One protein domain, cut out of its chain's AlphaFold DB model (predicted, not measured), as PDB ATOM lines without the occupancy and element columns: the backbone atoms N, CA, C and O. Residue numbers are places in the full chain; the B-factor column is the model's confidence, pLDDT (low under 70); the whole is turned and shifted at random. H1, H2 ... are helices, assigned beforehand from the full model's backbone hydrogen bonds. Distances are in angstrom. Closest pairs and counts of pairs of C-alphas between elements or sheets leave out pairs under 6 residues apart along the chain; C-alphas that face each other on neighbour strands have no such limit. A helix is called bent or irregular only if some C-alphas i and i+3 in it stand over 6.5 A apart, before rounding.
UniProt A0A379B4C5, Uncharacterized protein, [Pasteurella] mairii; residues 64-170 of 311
ATOM      1  N   SER A  64     361.970 501.400 381.610       52.81
ATOM      2  CA  SER A  64     362.626 502.668 381.970       52.81
ATOM      3  C   SER A  64     361.814 503.549 382.931       52.81
ATOM      4  O   SER A  64     362.366 504.278 383.759       52.81
ATOM      5  N   ARG A  65     360.481 503.489 382.861       56.50
ATOM      6  CA  ARG A  65     359.590 504.291 383.705       56.50
ATOM      7  C   ARG A  65     359.417 503.699 385.098       56.50
ATOM      8  O   ARG A  65     359.194 504.432 386.061       56.50
ATOM      9  N   ILE A  66     359.515 502.375 385.207       61.47
ATOM     10  CA  ILE A  66     359.545 501.682 386.496       61.47
ATOM     11  C   ILE A  66     360.886 501.971 387.183       61.47
ATOM     12  O   ILE A  66     360.889 502.348 388.354       61.47
ATOM     13  N   GLU A  67     361.991 501.932 386.431       71.12
ATOM     14  CA  GLU A  67     363.345 502.226 386.924       71.12
ATOM     15  C   GLU A  67     363.467 503.617 387.571       71.12
ATOM     16  O   GLU A  67     364.068 503.755 388.638       71.12
ATOM     17  N   LYS A  68     362.822 504.653 387.011       73.25
ATOM     18  CA  LYS A  68     362.818 506.013 387.594       73.25
ATOM     19  C   LYS A  68     362.250 506.056 389.021       73.25
ATOM     20  O   LYS A  68     362.658 506.885 389.837       73.25
ATOM     21  N   HIS A  69     361.324 505.156 389.341       77.56
ATOM     22  CA  HIS A  69     360.690 505.055 390.655       77.56
ATOM     23  C   HIS A  69     361.210 503.879 391.493       77.56
ATOM     24  O   HIS A  69     360.667 503.619 392.567       77.56
ATOM     25  N   GLU A  70     362.283 503.209 391.061       78.31
ATOM     26  CA  GLU A  70     362.837 502.039 391.751       78.31
ATOM     27  C   GLU A  70     363.237 502.370 393.200       78.31
ATOM     28  O   GLU A  70     362.993 501.586 394.112       78.31
ATOM     29  N   HIS A  71     363.718 503.591 393.455       83.44
ATOM     30  CA  HIS A  71     364.043 504.073 394.804       83.44
ATOM     31  C   HIS A  71     362.830 504.145 395.757       83.44
ATOM     32  O   HIS A  71     363.004 504.069 396.971       83.44
ATOM     33  N   LYS A  72     361.597 504.274 395.238       87.25
ATOM     34  CA  LYS A  72     360.348 504.250 396.030       87.25
ATOM     35  C   LYS A  72     359.705 502.862 396.081       87.25
ATOM     36  O   LYS A  72     358.709 502.676 396.780       87.25
ATOM     37  N   LYS A  73     360.250 501.873 395.369       90.31
ATOM     38  CA  LYS A  73     359.669 500.529 395.262       90.31
ATOM     39  C   LYS A  73     359.551 499.835 396.610       90.31
ATOM     40  O   LYS A  73     358.481 499.333 396.931       90.31
ATOM     41  N   GLU A  74     360.607 499.828 397.423       91.31
ATOM     42  CA  GLU A  74     360.554 499.191 398.747       91.31
ATOM     43  C   GLU A  74     359.514 499.851 399.657       91.31
ATOM     44  O   GLU A  74     358.749 499.158 400.330       91.31
ATOM     45  N   ALA A  75     359.421 501.184 399.617       92.75
ATOM     46  CA  ALA A  75     358.398 501.929 400.339       92.75
ATOM     47  C   ALA A  75     356.985 501.538 399.872       92.75
ATOM     48  O   ALA A  75     356.117 501.289 400.710       92.75
ATOM     49  N   LEU A  76     356.772 501.390 398.558       94.06
ATOM     50  CA  LEU A  76     355.505 500.923 397.996       94.06
ATOM     51  C   LEU A  76     355.159 499.498 398.429       94.06
ATOM     52  O   LEU A  76     354.023 499.249 398.822       94.06
ATOM     53  N   LEU A  77     356.109 498.564 398.383       94.62
ATOM     54  CA  LEU A  77     355.856 497.175 398.770       94.62
ATOM     55  C   LEU A  77     355.561 497.052 400.270       94.62
ATOM     56  O   LEU A  77     354.673 496.293 400.660       94.62
ATOM     57  N   ASN A  78     356.263 497.809 401.114       94.75
ATOM     58  CA  ASN A  78     355.996 497.848 402.554       94.75
ATOM     59  C   ASN A  78     354.630 498.469 402.856       94.75
ATOM     60  O   ASN A  78     353.863 497.911 403.641       94.75
ATOM     61  N   TRP A  79     354.296 499.569 402.180       96.25
ATOM     62  CA  TRP A  79     352.975 500.180 402.268       96.25
ATOM     63  C   TRP A  79     351.878 499.203 401.829       96.25
ATOM     64  O   TRP A  79     350.896 499.008 402.543       96.25
ATOM     65  N   ALA A  80     352.067 498.512 400.703       95.12
ATOM     66  CA  ALA A  80     351.092 497.574 400.166       95.12
ATOM     67  C   ALA A  80     350.842 496.391 401.108       95.12
ATOM     68  O   ALA A  80     349.693 496.033 401.340       95.12
ATOM     69  N   LYS A  81     351.885 495.828 401.733       95.00
ATOM     70  CA  LYS A  81     351.722 494.762 402.741       95.00
ATOM     71  C   LYS A  81     350.835 495.181 403.917       95.00
ATOM     72  O   LYS A  81     350.131 494.339 404.466       95.00
ATOM     73  N   ALA A  82     350.886 496.451 404.313       93.38
ATOM     74  CA  ALA A  82     350.126 496.970 405.446       93.38
ATOM     75  C   ALA A  82     348.724 497.480 405.061       93.38
ATOM     76  O   ALA A  82     347.804 497.424 405.881       93.38
ATOM     77  N   HIS A  83     348.555 497.987 403.837       93.38
ATOM     78  CA  HIS A  83     347.391 498.800 403.477       93.38
ATOM     79  C   HIS A  83     346.634 498.336 402.233       93.38
ATOM     80  O   HIS A  83     345.460 498.677 402.116       93.38
ATOM     81  N   TYR A  84     347.245 497.557 401.334       94.00
ATOM     82  CA  TYR A  84     346.581 497.115 400.108       94.00
ATOM     83  C   TYR A  84     345.540 496.029 400.407       94.00
ATOM     84  O   TYR A  84     345.859 494.964 400.939       94.00
ATOM     85  N   ARG A  85     344.289 496.291 400.035       91.25
ATOM     86  CA  ARG A  85     343.144 495.386 400.194       91.25
ATOM     87  C   ARG A  85     342.462 495.127 398.865       91.25
ATOM     88  O   ARG A  85     342.109 493.984 398.576       91.25
ATOM     89  N   ASP A  86     342.280 496.172 398.065       90.12
ATOM     90  CA  ASP A  86     341.616 496.071 396.773       90.12
ATOM     91  C   ASP A  86     342.159 497.061 395.729       90.12
ATOM     92  O   ASP A  86     343.105 497.816 395.944       90.12
ATOM     93  N   TYR A  87     341.557 497.029 394.541       88.50
ATOM     94  CA  TYR A  87     341.971 497.825 393.389       88.50
ATOM     95  C   TYR A  87     341.900 499.345 393.602       88.50
ATOM     96  O   TYR A  87     342.599 500.084 392.907       88.50
ATOM     97  N   LYS A  88     341.081 499.833 394.540       88.19
ATOM     98  CA  LYS A  88     340.979 501.262 394.866       88.19
ATOM     99  C   LYS A  88     342.233 501.749 395.579       88.19
ATOM    100  O   LYS A  88     342.627 502.897 395.398       88.19
ATOM    101  N   ASP A  89     342.916 500.873 396.309       91.75
ATOM    102  CA  ASP A  89     344.125 501.233 397.050       91.75
ATOM    103  C   ASP A  89     345.297 501.584 396.126       91.75
ATOM    104  O   ASP A  89     346.237 502.251 396.551       91.75
ATOM    105  N   VAL A  90     345.223 501.242 394.835       89.38
ATOM    106  CA  VAL A  90     346.200 501.696 393.833       89.38
ATOM    107  C   VAL A  90     346.290 503.226 393.805       89.38
ATOM    108  O   VAL A  90     347.396 503.764 393.777       89.38
ATOM    109  N   ILE A  91     345.157 503.940 393.858       86.38
ATOM    110  CA  ILE A  91     345.162 505.414 393.844       86.38
ATOM    111  C   ILE A  91     345.598 505.990 395.195       86.38
ATOM    112  O   ILE A  91     346.252 507.028 395.253       86.38
ATOM    113  N   VAL A  92     345.290 505.292 396.292       90.12
ATOM    114  CA  VAL A  92     345.699 505.698 397.641       90.12
ATOM    115  C   VAL A  92     347.216 505.602 397.780       90.12
ATOM    116  O   VAL A  92     347.850 506.552 398.239       90.12
ATOM    117  N   GLY A  93     347.814 504.496 397.330       88.38
ATOM    118  CA  GLY A  93     349.263 504.303 397.323       88.38
ATOM    119  C   GLY A  93     349.973 505.312 396.423       88.38
ATOM    120  O   GLY A  93     350.987 505.879 396.823       88.38
ATOM    121  N   ALA A  94     349.392 505.597 395.254       85.56
ATOM    122  CA  ALA A  94     349.875 506.624 394.333       85.56
ATOM    123  C   ALA A  94     349.963 508.003 394.998       85.56
ATOM    124  O   ALA A  94     351.022 508.624 394.986       85.56
ATOM    125  N   ASN A  95     348.885 508.434 395.655       87.38
ATOM    126  CA  ASN A  95     348.842 509.718 396.352       87.38
ATOM    127  C   ASN A  95     349.757 509.745 397.588       87.38
ATOM    128  O   ASN A  95     350.384 510.759 397.867       87.38
ATOM    129  N   THR A  96     349.845 508.636 398.331       90.12
ATOM    130  CA  THR A  96     350.640 508.554 399.571       90.12
ATOM    131  C   THR A  96     352.139 508.649 399.297       90.12
ATOM    132  O   THR A  96     352.873 509.265 400.064       90.12
ATOM    133  N   LEU A  97     352.601 508.010 398.222       88.94
ATOM    134  CA  LEU A  97     354.024 507.903 397.898       88.94
ATOM    135  C   LEU A  97     354.460 508.878 396.809       88.94
ATOM    136  O   LEU A  97     355.632 508.864 396.418       88.94
ATOM    137  N   ASP A  98     353.538 509.718 396.335       85.88
ATOM    138  CA  ASP A  98     353.763 510.651 395.235       85.88
ATOM    139  C   ASP A  98     354.340 509.906 394.014       85.88
ATOM    140  O   ASP A  98     355.500 510.058 393.607       85.88
ATOM    141  N   MET A  99     353.548 508.948 393.527       81.38
ATOM    142  CA  MET A  99     353.879 508.063 392.412       81.38
ATOM    143  C   MET A  99     352.731 508.023 391.401       81.38
ATOM    144  O   MET A  99     351.568 507.990 391.800       81.38
ATOM    145  N   PRO A 100     353.011 507.914 390.091       79.69
ATOM    146  CA  PRO A 100     351.951 507.784 389.100       79.69
ATOM    147  C   PRO A 100     351.126 506.494 389.304       79.69
ATOM    148  O   PRO A 100     351.713 505.410 389.408       79.69
ATOM    149  N   PRO A 101     349.777 506.540 389.259       82.88
ATOM    150  CA  PRO A 101     348.930 505.386 389.579       82.88
ATOM    151  C   PRO A 101     349.210 504.113 388.782       82.88
ATOM    152  O   PRO A 101     349.097 503.013 389.314       82.88
ATOM    153  N   GLY A 102     349.604 504.215 387.510       81.69
ATOM    154  CA  GLY A 102     349.926 502.997 386.764       81.69
ATOM    155  C   GLY A 102     351.329 502.455 386.996       81.69
ATOM    156  O   GLY A 102     351.526 501.273 386.744       81.69
ATOM    157  N   VAL A 103     352.275 503.257 387.503       80.50
ATOM    158  CA  VAL A 103     353.550 502.719 388.012       80.50
ATOM    159  C   VAL A 103     353.258 501.873 389.248       80.50
ATOM    160  O   VAL A 103     353.693 500.726 389.323       80.50
ATOM    161  N   VAL A 104     352.423 502.394 390.155       85.38
ATOM    162  CA  VAL A 104     351.932 501.653 391.325       85.38
ATOM    163  C   VAL A 104     351.198 500.376 390.905       85.38
ATOM    164  O   VAL A 104     351.547 499.299 391.377       85.38
ATOM    165  N   TYR A 105     350.248 500.453 389.964       88.75
ATOM    166  CA  TYR A 105     349.560 499.276 389.415       88.75
ATOM    167  C   TYR A 105     350.537 498.223 388.876       88.75
ATOM    168  O   TYR A 105     350.403 497.045 389.202       88.75
ATOM    169  N   SER A 106     351.519 498.625 388.063       84.56
ATOM    170  CA  SER A 106     352.490 497.694 387.483       84.56
ATOM    171  C   SER A 106     353.353 497.025 388.536       84.56
ATOM    172  O   SER A 106     353.490 495.807 388.498       84.56
ATOM    173  N   LEU A 107     353.884 497.785 389.495       86.38
ATOM    174  CA  LEU A 107     354.697 497.236 390.579       86.38
ATOM    175  C   LEU A 107     353.880 496.278 391.454       86.38
ATOM    176  O   LEU A 107     354.309 495.159 391.712       86.38
ATOM    177  N   LEU A 108     352.660 496.652 391.843       89.62
ATOM    178  CA  LEU A 108     351.786 495.771 392.624       89.62
ATOM    179  C   LEU A 108     351.400 494.501 391.854       89.62
ATOM    180  O   LEU A 108     351.285 493.429 392.442       89.62
ATOM    181  N   LYS A 109     351.228 494.598 390.535       87.12
ATOM    182  CA  LYS A 109     350.969 493.444 389.671       87.12
ATOM    183  C   LYS A 109     352.197 492.546 389.500       87.12
ATOM    184  O   LYS A 109     352.037 491.334 389.504       87.12
ATOM    185  N   GLN A 110     353.393 493.117 389.349       86.69
ATOM    186  CA  GLN A 110     354.658 492.373 389.243       86.69
ATOM    187  C   GLN A 110     354.998 491.611 390.529       86.69
ATOM    188  O   GLN A 110     355.627 490.564 390.462       86.69
ATOM    189  N   HIS A 111     354.582 492.136 391.685       89.00
ATOM    190  CA  HIS A 111     354.808 491.539 393.007       89.00
ATOM    191  C   HIS A 111     353.569 490.806 393.550       89.00
ATOM    192  O   HIS A 111     353.397 490.688 394.760       89.00
ATOM    193  N   ASP A 112     352.686 490.342 392.660       88.69
ATOM    194  CA  ASP A 112     351.545 489.461 392.956       88.69
ATOM    195  C   ASP A 112     350.481 489.990 393.947       88.69
ATOM    196  O   ASP A 112     349.609 489.236 394.393       88.69
ATOM    197  N   PHE A 113     350.461 491.294 394.246       90.00
ATOM    198  CA  PHE A 113     349.372 491.913 395.018       90.00
ATOM    199  C   PHE A 113     348.068 491.953 394.209       90.00
ATOM    200  O   PHE A 113     346.979 491.725 394.740       90.00
ATOM    201  N   ILE A 114     348.167 492.214 392.900       87.81
ATOM    202  CA  ILE A 114     347.019 492.242 391.985       87.81
ATOM    203  C   ILE A 114     346.911 490.894 391.276       87.81
ATOM    204  O   ILE A 114     347.586 490.635 390.277       87.81
ATOM    205  N   LYS A 115     346.003 490.045 391.756       83.12
ATOM    206  CA  LYS A 115     345.723 488.752 391.126       83.12
ATOM    207  C   LYS A 115     344.823 488.921 389.907       83.12
ATOM    208  O   LYS A 115     343.825 489.641 389.942       83.12
ATOM    209  N   LYS A 116     345.151 488.206 388.830       81.56
ATOM    210  CA  LYS A 116     344.289 488.123 387.650       81.56
ATOM    211  C   LYS A 116     342.988 487.412 388.024       81.56
ATOM    212  O   LYS A 116     343.016 486.268 388.468       81.56
ATOM    213  N   THR A 117     341.861 488.092 387.839       82.75
ATOM    214  CA  THR A 117     340.516 487.553 388.090       82.75
ATOM    215  C   THR A 117     339.595 487.888 386.921       82.75
ATOM    216  O   THR A 117     339.872 488.813 386.164       82.75
ATOM    217  N   ASP A 118     338.470 487.188 386.788       79.00
ATOM    218  CA  ASP A 118     337.468 487.492 385.751       79.00
ATOM    219  C   ASP A 118     336.438 488.545 386.194       79.00
ATOM    220  O   ASP A 118     335.400 488.736 385.557       79.00
ATOM    221  N   THR A 119     336.731 489.269 387.278       88.88
ATOM    222  CA  THR A 119     335.873 490.351 387.775       88.88
ATOM    223  C   THR A 119     335.811 491.513 386.788       88.88
ATOM    224  O   THR A 119     336.757 491.795 386.044       88.88
ATOM    225  N   THR A 120     334.677 492.216 386.781       89.50
ATOM    226  CA  THR A 120     334.478 493.379 385.906       89.50
ATOM    227  C   THR A 120     335.462 494.485 386.273       89.50
ATOM    228  O   THR A 120     336.086 495.071 385.392       89.50
ATOM    229  N   GLU A 121     335.673 494.704 387.567       90.19
ATOM    230  CA  GLU A 121     336.611 495.666 388.127       90.19
ATOM    231  C   GLU A 121     338.041 495.380 387.671       90.19
ATOM    232  O   GLU A 121     338.707 496.289 387.181       90.19
ATOM    233  N   TYR A 122     338.498 494.124 387.737       89.94
ATOM    234  CA  TYR A 122     339.829 493.759 387.247       89.94
ATOM    235  C   TYR A 122     339.964 493.999 385.744       89.94
ATOM    236  O   TYR A 122     340.929 494.621 385.299       89.94
ATOM    237  N   ARG A 123     338.998 493.517 384.951       91.56
ATOM    238  CA  ARG A 123     339.035 493.637 383.486       91.56
ATOM    239  C   ARG A 123     339.046 495.102 383.056       91.56
ATOM    240  O   ARG A 123     339.827 495.471 382.180       91.56
ATOM    241  N   VAL A 124     338.226 495.936 383.697       91.62
ATOM    242  CA  VAL A 124     338.171 497.380 383.447       91.62
ATOM    243  C   VAL A 124     339.437 498.075 383.935       91.62
ATOM    244  O   VAL A 124     339.987 498.858 383.173       91.62
ATOM    245  N   MET A 125     339.950 497.779 385.133       89.94
ATOM    246  CA  MET A 125     341.188 498.379 385.651       89.94
ATOM    247  C   MET A 125     342.392 498.032 384.765       89.94
ATOM    248  O   MET A 125     343.162 498.908 384.378       89.94
ATOM    249  N   MET A 126     342.537 496.760 384.393       87.62
ATOM    250  CA  MET A 126     343.592 496.304 383.492       87.62
ATOM    251  C   MET A 126     343.510 497.033 382.147       87.62
ATOM    252  O   MET A 126     344.515 497.555 381.670       87.62
ATOM    253  N   ALA A 127     342.319 497.099 381.546       84.69
ATOM    254  CA  ALA A 127     342.109 497.807 380.291       84.69
ATOM    255  C   ALA A 127     342.314 499.325 380.438       84.69
ATOM    256  O   ALA A 127     342.845 499.953 379.529       84.69
ATOM    257  N   TYR A 128     341.952 499.915 381.579       86.94
ATOM    258  CA  TYR A 128     342.163 501.330 381.874       86.94
ATOM    259  C   TYR A 128     343.648 501.681 381.836       86.94
ATOM    260  O   TYR A 128     344.031 502.618 381.138       86.94
ATOM    261  N   PHE A 129     344.491 500.891 382.502       82.38
ATOM    262  CA  PHE A 129     345.938 501.100 382.476       82.38
ATOM    263  C   PHE A 129     346.581 500.711 381.143       82.38
ATOM    264  O   PHE A 129     347.531 501.366 380.730       82.38
ATOM    265  N   LYS A 130     346.042 499.705 380.441       78.94
ATOM    266  CA  LYS A 130     346.494 499.301 379.099       78.94
ATOM    267  C   LYS A 130     346.188 500.351 378.027       78.94
ATOM    268  O   LYS A 130     346.981 500.533 377.119       78.94
ATOM    269  N   TYR A 131     345.038 501.018 378.103       74.38
ATOM    270  CA  TYR A 131     344.554 501.958 377.082       74.38
ATOM    271  C   TYR A 131     344.538 503.410 377.553       74.38
ATOM    272  O   TYR A 131     343.847 504.243 376.967       74.38
ATOM    273  N   ASN A 132     345.260 503.714 378.630       72.50
ATOM    274  CA  ASN A 132     345.362 505.053 379.202       72.50
ATOM    275  C   ASN A 132     343.991 505.739 379.413       72.50
ATOM    276  O   ASN A 132     343.780 506.899 379.067       72.50
ATOM    277  N   GLY A 133     342.998 505.000 379.906       74.81
ATOM    278  CA  GLY A 133     341.654 505.531 380.148       74.81
ATOM    279  C   GLY A 133     340.818 505.833 378.899       74.81
ATOM    280  O   GLY A 133     339.712 506.362 379.031       74.81
ATOM    281  N   ARG A 134     341.276 505.474 377.690       76.38
ATOM    282  CA  ARG A 134     340.493 505.632 376.455       76.38
ATOM    283  C   ARG A 134     339.279 504.706 376.456       76.38
ATOM    284  O   ARG A 134     339.349 503.538 376.069       76.38
ATOM    285  N   LEU A 135     338.124 505.258 376.827       81.81
ATOM    286  CA  LEU A 135     336.868 504.514 376.962       81.81
ATOM    287  C   LEU A 135     336.484 503.694 375.721       81.81
ATOM    288  O   LEU A 135     335.934 502.608 375.869       81.81
ATOM    289  N   CYS A 136     336.757 504.179 374.503       78.50
ATOM    290  CA  CYS A 136     336.432 503.434 373.282       78.50
ATOM    291  C   CYS A 136     337.157 502.090 373.198       78.50
ATOM    292  O   CYS A 136     336.545 501.094 372.810       78.50
ATOM    293  N   ASP A 137     338.437 502.065 373.556       78.75
ATOM    294  CA  ASP A 137     339.269 500.867 373.470       78.75
ATOM    295  C   ASP A 137     338.977 499.927 374.640       78.75
ATOM    296  O   ASP A 137     338.851 498.721 374.442       78.75
ATOM    297  N   ILE A 138     338.718 500.481 375.829       84.44
ATOM    298  CA  ILE A 138     338.287 499.708 377.002       84.44
ATOM    299  C   ILE A 138     336.954 498.999 376.729       84.44
ATOM    300  O   ILE A 138     336.814 497.812 377.021       84.44
ATOM    301  N   VAL A 139     335.977 499.689 376.135       84.94
ATOM    302  CA  VAL A 139     334.690 499.096 375.725       84.94
ATOM    303  C   VAL A 139     334.898 497.974 374.706       84.94
ATOM    304  O   VAL A 139     334.278 496.920 374.826       84.94
ATOM    305  N   LYS A 140     335.794 498.170 373.729       81.12
ATOM    306  CA  LYS A 140     336.102 497.164 372.701       81.12
ATOM    307  C   LYS A 140     336.758 495.912 373.295       81.12
ATOM    308  O   LYS A 140     336.361 494.812 372.936       81.12
ATOM    309  N   GLU A 141     337.718 496.074 374.204       83.94
ATOM    310  CA  GLU A 141     338.428 494.968 374.871       83.94
ATOM    311  C   GLU A 141     337.518 494.210 375.851       83.94
ATOM    312  O   GLU A 141     337.506 492.982 375.897       83.94
ATOM    313  N   THR A 142     336.746 494.935 376.663       86.06
ATOM    314  CA  THR A 142     335.932 494.322 377.723       86.06
ATOM    315  C   THR A 142     334.598 493.774 377.212       86.06
ATOM    316  O   THR A 142     334.003 492.912 377.862       86.06
ATOM    317  N   GLY A 143     334.105 494.264 376.071       84.94
ATOM    318  CA  GLY A 143     332.763 493.958 375.566       84.94
ATOM    319  C   GLY A 143     331.630 494.562 376.409       84.94
ATOM    320  O   GLY A 143     330.463 494.264 376.170       84.94
ATOM    321  N   LEU A 144     331.953 495.398 377.401       86.12
ATOM    322  CA  LEU A 144     330.986 496.037 378.291       86.12
ATOM    323  C   LEU A 144     330.417 497.311 377.662       86.12
ATOM    324  O   LEU A 144     331.038 497.945 376.811       86.12
ATOM    325  N   THR A 145     329.240 497.742 378.116       87.62
ATOM    326  CA  THR A 145     328.703 499.040 377.687       87.62
ATOM    327  C   THR A 145     329.554 500.183 378.245       87.62
ATOM    328  O   THR A 145     330.107 500.085 379.341       87.62
ATOM    329  N   VAL A 146     329.617 501.310 377.527       85.31
ATOM    330  CA  VAL A 146     330.375 502.491 377.984       85.31
ATOM    331  C   VAL A 146     329.947 502.965 379.373       85.31
ATOM    332  O   VAL A 146     330.782 503.410 380.152       85.31
ATOM    333  N   TRP A 147     328.659 502.841 379.703       84.06
ATOM    334  CA  TRP A 147     328.143 503.231 381.010       84.06
ATOM    335  C   TRP A 147     328.711 502.357 382.128       84.06
ATOM    336  O   TRP A 147     329.180 502.888 383.130       84.06
ATOM    337  N   ILE A 148     328.735 501.033 381.932       87.00
ATOM    338  CA  ILE A 148     329.309 500.090 382.902       87.00
ATOM    339  C   ILE A 148     330.800 500.371 383.087       87.00
ATOM    340  O   ILE A 148     331.263 500.481 384.222       87.00
ATOM    341  N   VAL A 149     331.540 500.556 381.990       90.12
ATOM    342  CA  VAL A 149     332.971 500.891 382.040       90.12
ATOM    343  C   VAL A 149     333.197 502.181 382.826       90.12
ATOM    344  O   VAL A 149     333.985 502.192 383.766       90.12
ATOM    345  N   ALA A 150     332.481 503.255 382.496       85.75
ATOM    346  CA  ALA A 150     332.663 504.544 383.149       85.75
ATOM    347  C   ALA A 150     332.298 504.517 384.639       85.75
ATOM    348  O   ALA A 150     333.053 505.039 385.451       85.75
ATOM    349  N   LYS A 151     331.191 503.863 385.020       91.50
ATOM    350  CA  LYS A 151     330.815 503.717 386.435       91.50
ATOM    351  C   LYS A 151     331.791 502.858 387.223       91.50
ATOM    352  O   LYS A 151     332.051 503.158 388.382       91.50
ATOM    353  N   THR A 152     332.379 501.851 386.586       91.75
ATOM    354  CA  THR A 152     333.443 501.053 387.204       91.75
ATOM    355  C   THR A 152     334.705 501.897 387.416       91.75
ATOM    356  O   THR A 152     335.275 501.871 388.498       91.75
ATOM    357  N   ILE A 153     335.107 502.704 386.427       90.62
ATOM    358  CA  ILE A 153     336.253 503.627 386.534       90.62
ATOM    359  C   ILE A 153     336.034 504.660 387.654       90.62
ATOM    360  O   ILE A 153     336.925 504.850 388.478       90.62
ATOM    361  N   GLU A 154     334.844 505.268 387.735       87.19
ATOM    362  CA  GLU A 154     334.476 506.196 388.819       87.19
ATOM    363  C   GLU A 154     334.521 505.511 390.191       87.19
ATOM    364  O   GLU A 154     335.068 506.063 391.141       87.19
ATOM    365  N   ALA A 155     333.996 504.285 390.297       88.06
ATOM    366  CA  ALA A 155     334.018 503.513 391.539       88.06
ATOM    367  C   ALA A 155     335.442 503.135 391.986       88.06
ATOM    368  O   ALA A 155     335.674 502.947 393.182       88.06
ATOM    369  N   LEU A 156     336.382 503.038 391.040       85.94
ATOM    370  CA  LEU A 156     337.811 502.838 391.286       85.94
ATOM    371  C   LEU A 156     338.557 504.146 391.621       85.94
ATOM    372  O   LEU A 156     339.753 504.101 391.892       85.94
ATOM    373  N   GLY A 157     337.868 505.295 391.620       82.12
ATOM    374  CA  GLY A 157     338.435 506.606 391.954       82.12
ATOM    375  C   GLY A 157     339.059 507.357 390.775       82.12
ATOM    376  O   GLY A 157     339.693 508.387 390.979       82.12
ATOM    377  N   TYR A 158     338.883 506.873 389.544       84.25
ATOM    378  CA  TYR A 158     339.474 507.470 388.347       84.25
ATOM    379  C   TYR A 158     338.450 508.264 387.530       84.25
ATOM    380  O   TYR A 158     337.240 508.045 387.599       84.25
ATOM    381  N   SER A 159     338.945 509.172 386.684       82.19
ATOM    382  CA  SER A 159     338.109 509.898 385.725       82.19
ATOM    383  C   SER A 159     337.865 509.061 384.457       82.19
ATOM    384  O   SER A 159     338.833 508.624 383.824       82.19
ATOM    385  N   PRO A 160     336.606 508.894 384.005       74.12
ATOM    386  CA  PRO A 160     336.279 508.219 382.745       74.12
ATOM    387  C   PRO A 160     336.652 508.989 381.472       74.12
ATOM    388  O   PRO A 160     336.259 508.570 380.393       74.12
ATOM    389  N   ARG A 161     337.345 510.135 381.548       75.25
ATOM    390  CA  ARG A 161     337.779 510.927 380.372       75.25
ATOM    391  C   ARG A 161     336.646 511.165 379.349       75.25
ATOM    392  O   ARG A 161     336.820 511.045 378.136       75.25
ATOM    393  N   TRP A 162     335.455 511.533 379.834       70.94
ATOM    394  CA  TRP A 162     334.246 511.706 379.011       70.94
ATOM    395  C   TRP A 162     334.413 512.682 377.843       70.94
ATOM    396  O   TRP A 162     333.812 512.483 376.785       70.94
ATOM    397  N   GLN A 163     335.227 513.728 378.017       59.69
ATOM    398  CA  GLN A 163     335.522 514.700 376.966       59.69
ATOM    399  C   GLN A 163     336.200 514.030 375.768       59.69
ATOM    400  O   GLN A 163     335.782 514.235 374.634       59.69
ATOM    401  N   GLU A 164     337.175 513.158 376.009       61.22
ATOM    402  CA  GLU A 164     337.866 512.418 374.954       61.22
ATOM    403  C   GLU A 164     336.977 511.363 374.315       61.22
ATOM    404  O   GLU A 164     336.997 511.213 373.101       61.22
ATOM    405  N   TYR A 165     336.128 510.683 375.087       66.25
ATOM    406  CA  TYR A 165     335.137 509.763 374.521       66.25
ATOM    407  C   TYR A 165     334.070 510.475 373.675       66.25
ATOM    408  O   TYR A 165     333.562 509.935 372.692       66.25
ATOM    409  N   ARG A 166     333.705 511.710 374.028       59.88
ATOM    410  CA  ARG A 166     332.829 512.540 373.192       59.88
ATOM    411  C   ARG A 166     333.560 512.961 371.925       59.88
ATOM    412  O   ARG A 166     333.017 512.807 370.833       59.88
ATOM    413  N   ASN A 167     334.790 513.440 372.078       50.94
ATOM    414  CA  ASN A 167     335.644 513.863 370.979       50.94
ATOM    415  C   ASN A 167     336.034 512.690 370.078       50.94
ATOM    416  O   ASN A 167     336.215 512.915 368.895       50.94
ATOM    417  N   SER A 168     336.052 511.444 370.569       57.09
ATOM    418  CA  SER A 168     336.333 510.246 369.771       57.09
ATOM    419  C   SER A 168     335.282 509.990 368.691       57.09
ATOM    420  O   SER A 168     335.607 509.535 367.595       57.09
ATOM    421  N   ARG A 169     334.017 510.356 368.950       48.88
ATOM    422  CA  ARG A 169     332.957 510.352 367.924       48.88
ATOM    423  C   ARG A 169     333.136 511.443 366.876       48.88
ATOM    424  O   ARG A 169     332.584 511.331 365.786       48.88
ATOM    425  N   TYR A 170     333.880 512.484 367.228       43.31
ATOM    426  CA  TYR A 170     334.267 513.586 366.362       43.31
ATOM    427  C   TYR A 170     335.765 513.549 366.063       43.31
ATOM    428  O   TYR A 170     336.317 514.609 365.760       43.31
TER     429      TYR A 170
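This is residues 64 to 170 of the 311 residues of an uncharacterized protein of [Pasteurella] mairii (UniProt A0A379B4C5). Two lobes of short, crossed helices sit one after the other along the longest axis: H2, H3 and H4 pack together in the first, and H5, H6 and H7 pack together in the second. The short H1 lies at the first lobe, H8 packs on H6 of the second, and residues 111 to 119 lead from one lobe to the other. The printed part has 107 residues with eight named helices, H1 to H8 in order along the chain, and no named strand; the class is all helix. The whole is compact, with a radius of gyration of the C-alphas of 14.3 A, yet elongated in outline, spanning 43 by 26 by 20 A.

Begin with the longest helix, H2, residues 70 to 83: find C-alpha 70 at (362.837, 502.039, 391.751) and go 19.7 A to C-alpha 83 at (347.391, 498.800, 403.477). H2 is irregular, with C-alphas 71 and 74 7.2 A apart. Before it is H1, residues 64 to 67; after it come H3, residues 89 to 97, 12.0 A long, and H4, residues 101 to 110, 14.2 A. Further on, read H5, residues 120 to 130, 15.0 A; H6, residues 135 to 142, 10.3 A; and H7, residues 146 to 155, 14.1 A. H8, residues 162 to 168, ends at C-alpha 168, (336.333, 510.246, 369.771).

From H2, look to H3: they touch, closest at the C-alphas of Leu 76 and Gly 93, 7.1 A, at a steep tilt of 52 degrees, opposite ways. H2 also touches H4, with the C-alphas of Leu 77 and Leu 108 closest at 7.5 A, about perpendicular at 79 degrees. H3 and H4 touch, closest at the C-alphas of Ala 94 and Pro 101, 5.0 A. H1 and H4 only just touch, with 3 pairs of C-alphas within 8 A, the closest those of Ile 66 and Val 103 at 6.3 A. H4 and H5 are close but not clearly touching: their closest C-alphas, of Gly 102 and Phe 129, are 6.2 A apart. H5 touches H6, closest at the C-alphas of Ala 127 and Ile 138, 5.4 A, and H7, closest at those of Glu 121 and Thr 152, 6.3 A. H6 touches H7, closest at the C-alphas of Val 139 and Val 146, 5.9 A, and H8, closest at those of Leu 135 and Tyr 165, 6.0 A. Every O i to N i+4 pair is within hydrogen-bond range in H3 to H8, and 8 of 10 in H2; H1 is too short for such a pair.

The two farthest C-alphas, of Ala 82 and Tyr 170, are 45.3 A apart. The printed part has no cut and no long link. Mean pLDDT of the printed part is 82.8; look for values under 70 at residues 64 to 66 and 163 to 170.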